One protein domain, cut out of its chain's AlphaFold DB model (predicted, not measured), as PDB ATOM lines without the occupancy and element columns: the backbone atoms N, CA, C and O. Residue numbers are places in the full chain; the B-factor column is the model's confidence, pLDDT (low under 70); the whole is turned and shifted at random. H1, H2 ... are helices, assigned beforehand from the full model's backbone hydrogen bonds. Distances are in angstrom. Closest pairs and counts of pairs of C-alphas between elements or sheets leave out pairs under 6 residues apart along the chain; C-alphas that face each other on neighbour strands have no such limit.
ATOM      1  N   ALA A  13      98.558  69.287 102.466       87.12
ATOM      2  CA  ALA A  13      97.773  69.835 103.572       87.12
ATOM      3  C   ALA A  13      96.415  70.394 103.109       87.12
ATOM      4  O   ALA A  13      95.397  70.142 103.748       87.12
ATOM      5  N   THR A  14      96.383  71.089 101.967       82.44
ATOM      6  CA  THR A  14      95.143  71.595 101.353       82.44
ATOM      7  C   THR A  14      94.227  70.450 100.912       82.44
ATOM      8  O   THR A  14      93.017  70.528 101.097       82.44
ATOM      9  N   GLY A  15      94.789  69.354 100.396       84.25
ATOM     10  CA  GLY A  15      94.035  68.148 100.042       84.25
ATOM     11  C   GLY A  15      93.373  67.475 101.248       84.25
ATOM     12  O   GLY A  15      92.216  67.075 101.162       84.25
ATOM     13  N   VAL A  16      94.066  67.405 102.390       89.69
ATOM     14  CA  VAL A  16      93.487  66.899 103.649       89.69
ATOM     15  C   VAL A  16      92.400  67.843 104.170       89.69
ATOM     16  O   VAL A  16      91.328  67.387 104.564       89.69
ATOM     17  N   ALA A  17      92.641  69.157 104.129       86.25
ATOM     18  CA  ALA A  17      91.676  70.161 104.576       86.25
ATOM     19  C   ALA A  17      90.392  70.180 103.725       86.25
ATOM     20  O   ALA A  17      89.312  70.379 104.279       86.25
ATOM     21  N   ARG A  18      90.479  69.886 102.417       83.69
ATOM     22  CA  ARG A  18      89.313  69.773 101.518       83.69
ATOM     23  C   ARG A  18      88.277  68.741 101.971       83.69
ATOM     24  O   ARG A  18      87.100  68.938 101.716       83.69
ATOM     25  N   VAL A  19      88.675  67.667 102.661       87.25
ATOM     26  CA  VAL A  19      87.725  66.649 103.165       87.25
ATOM     27  C   VAL A  19      86.762  67.238 104.207       87.25
ATOM     28  O   VAL A  19      85.653  66.741 104.380       87.25
ATOM     29  N   LEU A  20      87.180  68.306 104.889       89.38
ATOM     30  CA  LEU A  20      86.399  68.996 105.916       89.38
ATOM     31  C   LEU A  20      85.740  70.281 105.391       89.38
ATOM     32  O   LEU A  20      84.954  70.899 106.108       89.38
ATOM     33  N   ASP A  21      86.030  70.681 104.150       85.00
ATOM     34  CA  ASP A  21      85.503  71.897 103.531       85.00
ATOM     35  C   ASP A  21      84.137  71.655 102.881       85.00
ATOM     36  O   ASP A  21      83.972  71.650 101.665       85.00
ATOM     37  N   LEU A  22      83.123  71.466 103.724       84.25
ATOM     38  CA  LEU A  22      81.728  71.351 103.283       84.25
ATOM     39  C   LEU A  22      81.160  72.678 102.741       84.25
ATOM     40  O   LEU A  22      80.065  72.693 102.184       84.25
ATOM     41  N   GLY A  23      81.882  73.786 102.941       85.25
ATOM     42  CA  GLY A  23      81.479  75.138 102.568       85.25
ATOM     43  C   GLY A  23      82.068  75.643 101.252       85.25
ATOM     44  O   GLY A  23      81.791  76.789 100.911       85.25
ATOM     45  N   SER A  24      82.850  74.832 100.520       77.62
ATOM     46  CA  SER A  24      83.490  75.248  99.255       77.62
ATOM     47  C   SER A  24      84.423  76.467  99.441       77.62
ATOM     48  O   SER A  24      84.682  77.254  98.535       77.62
ATOM     49  N   THR A  25      84.969  76.633 100.648       79.88
ATOM     50  CA  THR A  25      85.836  77.757 101.033       79.88
ATOM     51  C   THR A  25      87.162  77.734 100.274       79.88
ATOM     52  O   THR A  25      87.765  78.778 100.037       79.88
ATOM     53  N   PHE A  26      87.622  76.548  99.867       76.12
ATOM     54  CA  PHE A  26      88.812  76.377  99.042       76.12
ATOM     55  C   PHE A  26      88.544  76.526  97.541       76.12
ATOM     56  O   PHE A  26      89.491  76.365  96.777       76.12
ATOM     57  N   ASP A  27      87.318  76.816  97.094       72.56
ATOM     58  CA  ASP A  27      87.003  76.934  95.661       72.56
ATOM     59  C   ASP A  27      87.154  78.360  95.108       72.56
ATOM     60  O   ASP A  27      86.954  78.595  93.915       72.56
ATOM     61  N   GLN A  28      87.574  79.315  95.944       66.19
ATOM     62  CA  GLN A  28      88.003  80.627  95.471       66.19
ATOM     63  C   GLN A  28      89.423  80.552  94.904       66.19
ATOM     64  O   GLN A  28      90.412  80.554  95.638       66.19
ATOM     65  N   TYR A  29      89.507  80.521  93.578       63.19
ATOM     66  CA  TYR A  29      90.742  80.682  92.817       63.19
ATOM     67  C   TYR A  29      90.650  81.971  92.000       63.19
ATOM     68  O   TYR A  29      89.572  82.333  91.536       63.19
ATOM     69  N   ASN A  30      91.782  82.646  91.804       62.00
ATOM     70  CA  ASN A  30      91.919  83.736  90.828       62.00
ATOM     71  C   ASN A  30      90.962  84.920  91.056       62.00
ATOM     72  O   ASN A  30      90.493  85.541  90.104       62.00
ATOM     73  N   PHE A  31      90.659  85.242  92.317       61.47
ATOM     74  CA  PHE A  31      89.857  86.419  92.632       61.47
ATOM     75  C   PHE A  31      90.667  87.687  92.339       61.47
ATOM     76  O   PHE A  31      91.662  87.968  93.005       61.47
ATOM     77  N   SER A  32      90.217  88.447  91.346       65.81
ATOM     78  CA  SER A  32      90.622  89.829  91.121       65.81
ATOM     79  C   SER A  32      89.421  90.719  91.407       65.81
ATOM     80  O   SER A  32      88.308  90.417  90.975       65.81
ATOM     81  N   GLU A  33      89.636  91.831  92.103       68.94
ATOM     82  CA  GLU A  33      88.580  92.814  92.363       68.94
ATOM     83  C   GLU A  33      88.101  93.510  91.073       68.94
ATOM     84  O   GLU A  33      87.018  94.095  91.050       68.94
ATOM     85  N   ASN A  34      88.886  93.434  89.988       77.12
ATOM     86  CA  ASN A  34      88.607  94.075  88.706       77.12
ATOM     87  C   ASN A  34      88.867  93.123  87.524       77.12
ATOM     88  O   ASN A  34      89.990  92.648  87.331       77.12
ATOM     89  N   GLU A  35      87.844  92.903  86.691       79.94
ATOM     90  CA  GLU A  35      87.915  92.065  85.481       79.94
ATOM     91  C   GLU A  35      89.032  92.513  84.530       79.94
ATOM     92  O   GLU A  35      89.794  91.698  84.019       79.94
ATOM     93  N   LYS A  36      89.210  93.828  84.353       82.81
ATOM     94  CA  LYS A  36      90.231  94.371  83.447       82.81
ATOM     95  C   LYS A  36      91.652  94.069  83.921       82.81
ATOM     96  O   LYS A  36      92.551  93.879  83.104       82.81
ATOM     97  N   GLU A  37      91.861  94.069  85.235       81.25
ATOM     98  CA  GLU A  37      93.146  93.712  85.835       81.25
ATOM     99  C   GLU A  37      93.413  92.213  85.661       81.25
ATOM    100  O   GLU A  37      94.497  91.844  85.210       81.25
ATOM    101  N   ALA A  38      92.391  91.379  85.890       80.50
ATOM    102  CA  ALA A  38      92.462  89.928  85.719       80.50
ATOM    103  C   ALA A  38      92.857  89.527  84.291       80.50
ATOM    104  O   ALA A  38      93.761  88.708  84.104       80.50
ATOM    105  N   ASP A  39      92.226  90.143  83.290       82.25
ATOM    106  CA  ASP A  39      92.513  89.887  81.878       82.25
ATOM    107  C   ASP A  39      93.944  90.300  81.515       82.25
ATOM    108  O   ASP A  39      94.660  89.577  80.818       82.25
ATOM    109  N   SER A  40      94.384  91.466  82.005       84.94
ATOM    110  CA  SER A  40      95.714  91.995  81.698       84.94
ATOM    111  C   SER A  40      96.840  91.171  82.322       84.94
ATOM    112  O   SER A  40      97.842  90.910  81.653       84.94
ATOM    113  N   GLU A  41      96.669  90.717  83.567       84.31
ATOM    114  CA  GLU A  41      97.640  89.848  84.230       84.31
ATOM    115  C   GLU A  41      97.626  88.444  83.620       84.31
ATOM    116  O   GLU A  41      98.697  87.893  83.388       84.31
ATOM    117  N   SER A  42      96.459  87.898  83.258       83.75
ATOM    118  CA  SER A  42      96.388  86.592  82.582       83.75
ATOM    119  C   SER A  42      97.148  86.605  81.253       83.75
ATOM    120  O   SER A  42      98.005  85.755  81.024       83.75
ATOM    121  N   LEU A  43      96.931  87.625  80.414       87.50
ATOM    122  CA  LEU A  43      97.631  87.748  79.132       87.50
ATOM    123  C   LEU A  43      99.147  87.919  79.306       87.50
ATOM    124  O   LEU A  43      99.938  87.387  78.528       87.50
ATOM    125  N   LYS A  44      99.567  88.685  80.315       89.38
ATOM    126  CA  LYS A  44     100.984  88.874  80.638       89.38
ATOM    127  C   LYS A  44     101.628  87.562  81.086       89.38
ATOM    128  O   LYS A  44     102.715  87.241  80.611       89.38
ATOM    129  N   LEU A  45     100.957  86.803  81.950       86.19
ATOM    130  CA  LEU A  45     101.441  85.517  82.454       86.19
ATOM    131  C   LEU A  45     101.562  84.469  81.338       86.19
ATOM    132  O   LEU A  45     102.537  83.713  81.329       86.19
ATOM    133  N   ASP A  46     100.652  84.466  80.359       86.62
ATOM    134  CA  ASP A  46     100.755  83.603  79.172       86.62
ATOM    135  C   ASP A  46     102.047  83.883  78.387       86.62
ATOM    136  O   ASP A  46     102.798  82.964  78.046       86.62
ATOM    137  N   TRP A  47     102.361  85.160  78.145       93.31
ATOM    138  CA  TRP A  47     103.590  85.551  77.449       93.31
ATOM    139  C   TRP A  47     104.856  85.280  78.263       93.31
ATOM    140  O   TRP A  47     105.862  84.852  77.694       93.31
ATOM    141  N   GLU A  48     104.822  85.517  79.575       92.75
ATOM    142  CA  GLU A  48     105.942  85.204  80.468       92.75
ATOM    143  C   GLU A  48     106.252  83.700  80.467       92.75
ATOM    144  O   GLU A  48     107.422  83.323  80.386       92.75
ATOM    145  N   THR A  49     105.219  82.851  80.474       90.00
ATOM    146  CA  THR A  49     105.362  81.388  80.429       90.00
ATOM    147  C   THR A  49     105.990  80.933  79.112       90.00
ATOM    148  O   THR A  49     107.014  80.256  79.126       90.00
ATOM    149  N   VAL A  50     105.468  81.393  77.966       93.81
ATOM    150  CA  VAL A  50     106.057  81.087  76.647       93.81
ATOM    151  C   VAL A  50     107.512  81.561  76.557       93.81
ATOM    152  O   VAL A  50     108.366  80.872  75.999       93.81
ATOM    153  N   GLY A  51     107.818  82.741  77.102       95.25
ATOM    154  CA  GLY A  51     109.180  83.270  77.131       95.25
ATOM    155  C   GLY A  51     110.138  82.406  77.956       95.25
ATOM    156  O   GLY A  51     111.274  82.184  77.531       95.25
ATOM    157  N   MET A  52     109.679  81.903  79.104       95.19
ATOM    158  CA  MET A  52     110.444  81.000  79.965       95.19
ATOM    159  C   MET A  52     110.725  79.669  79.263       95.19
ATOM    160  O   MET A  52     111.886  79.272  79.185       95.19
ATOM    161  N   ASP A  53     109.710  79.060  78.646       95.44
ATOM    162  CA  ASP A  53     109.850  77.806  77.893       95.44
ATOM    163  C   ASP A  53     110.879  77.937  76.756       95.44
ATOM    164  O   ASP A  53     111.736  77.072  76.554       95.44
ATOM    165  N   LEU A  54     110.838  79.051  76.016       97.31
ATOM    166  CA  LEU A  54     111.801  79.330  74.950       97.31
ATOM    167  C   LEU A  54     113.221  79.516  75.492       97.31
ATOM    168  O   LEU A  54     114.181  79.037  74.885       97.31
ATOM    169  N   TYR A  55     113.367  80.225  76.612       96.88
ATOM    170  CA  TYR A  55     114.664  80.433  77.248       96.88
ATOM    171  C   TYR A  55     115.281  79.106  77.702       96.88
ATOM    172  O   TYR A  55     116.442  78.838  77.381       96.88
ATOM    173  N   GLU A  56     114.498  78.262  78.377       96.50
ATOM    174  CA  GLU A  56     114.927  76.938  78.830       96.50
ATOM    175  C   GLU A  56     115.323  76.041  77.652       96.50
ATOM    176  O   GLU A  56     116.402  75.448  77.668       96.50
ATOM    177  N   ALA A  57     114.529  76.016  76.577       96.75
ATOM    178  CA  ALA A  57     114.846  75.238  75.379       96.75
ATOM    179  C   ALA A  57     116.163  75.681  74.711       96.75
ATOM    180  O   ALA A  57     116.945  74.851  74.236       96.75
ATOM    181  N   ILE A  58     116.436  76.992  74.676       97.00
ATOM    182  CA  ILE A  58     117.693  77.534  74.140       97.00
ATOM    183  C   ILE A  58     118.879  77.135  75.023       97.00
ATOM    184  O   ILE A  58     119.939  76.784  74.493       97.00
ATOM    185  N   ASP A  59     118.736  77.227  76.344       96.56
ATOM    186  CA  ASP A  59     119.801  76.870  77.283       96.56
ATOM    187  C   ASP A  59     120.114  75.368  77.226       96.56
ATOM    188  O   ASP A  59     121.274  74.972  77.069       96.56
ATOM    189  N   GLU A  60     119.077  74.528  77.196       96.50
ATOM    190  CA  GLU A  60     119.212  73.084  77.029       96.50
ATOM    191  C   GLU A  60     119.927  72.742  75.715       96.50
ATOM    192  O   GLU A  60     120.877  71.952  75.709       96.50
ATOM    193  N   TYR A  61     119.541  73.376  74.603       96.75
ATOM    194  CA  TYR A  61     120.204  73.177  73.315       96.75
ATOM    195  C   TYR A  61     121.693  73.544  73.369       96.75
ATOM    196  O   TYR A  61     122.535  72.777  72.900       96.75
ATOM    197  N   LYS A  62     122.041  74.689  73.972       94.69
ATOM    198  CA  LYS A  62     123.441  75.119  74.133       94.69
ATOM    199  C   LYS A  62     124.243  74.150  74.996       94.69
ATOM    200  O   LYS A  62     125.400  73.886  74.679       94.69
ATOM    201  N   SER A  63     123.643  73.620  76.062       91.94
ATOM    202  CA  SER A  63     124.301  72.670  76.961       91.94
ATOM    203  C   SER A  63     124.642  71.345  76.266       91.94
ATOM    204  O   SER A  63     125.714  70.798  76.499       91.94
ATOM    205  N   LYS A  64     123.776  70.870  75.357       86.31
ATOM    206  CA  LYS A  64     123.947  69.620  74.594       86.31
ATOM    207  C   LYS A  64     124.954  69.714  73.443       86.31
ATOM    208  O   LYS A  64     125.390  68.683  72.944       86.31
ATOM    209  N   GLN A  65     125.288  70.922  72.994       74.69
ATOM    210  CA  GLN A  65     126.281  71.169  71.937       74.69
ATOM    211  C   GLN A  65     127.717  71.310  72.480       74.69
ATOM    212  O   GLN A  65     128.641  71.559  71.703       74.69
ATOM    213  N   LYS A  66     127.902  71.200  73.800       54.53
ATOM    214  CA  LYS A  66     129.186  71.312  74.497       54.53
ATOM    215  C   LYS A  66     129.683  69.940  74.939       54.53
ATOM    216  O   LYS A  66     130.916  69.744  74.883       54.53
TER     217      LYS A  66
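This is residues 13 to 66 of the 66 residues of an uncharacterized protein of Lactobacillus plantarum WJL (UniProt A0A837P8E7). The printed part is an open V: a short helix, H1, stands at the tip of one arm, a winding link forms the rest of that arm, and one long helix, H2, makes the other. Most of H2 sticks out free. The printed part has 54 residues with two named helices, H1 then H2, and no named strand; the class is all helix. It is extended, with a radius of gyration of the C-alphas of 18.8 A, and flat, spanning 55 by 33 by 8 A.

H1, residues 13 to 18, and H2, residues 35 to 64, are apart, with no C-alpha of the one within 8 A of the other. In both helices every O i to N i+4 pair is within hydrogen-bond range. Residues 19 to 25 stand free, and so do residues 43 to 66, of which 43 to 64 belong to H2.

H1 begins at C-alpha 13, (97.773, 69.835, 103.572). H2 runs 43.8 A from C-alpha 35, (87.915, 92.065, 85.481), to C-alpha 64, (123.947, 69.620, 74.594).

The C-alphas farthest apart, Leu 22 and Lys 66, are 55.5 A apart. The link from H1 to H2 is long, with 16 residues. The printed part has no cut. Its mean pLDDT is 84.4, with residues 28 to 33 and residue 66 under 70.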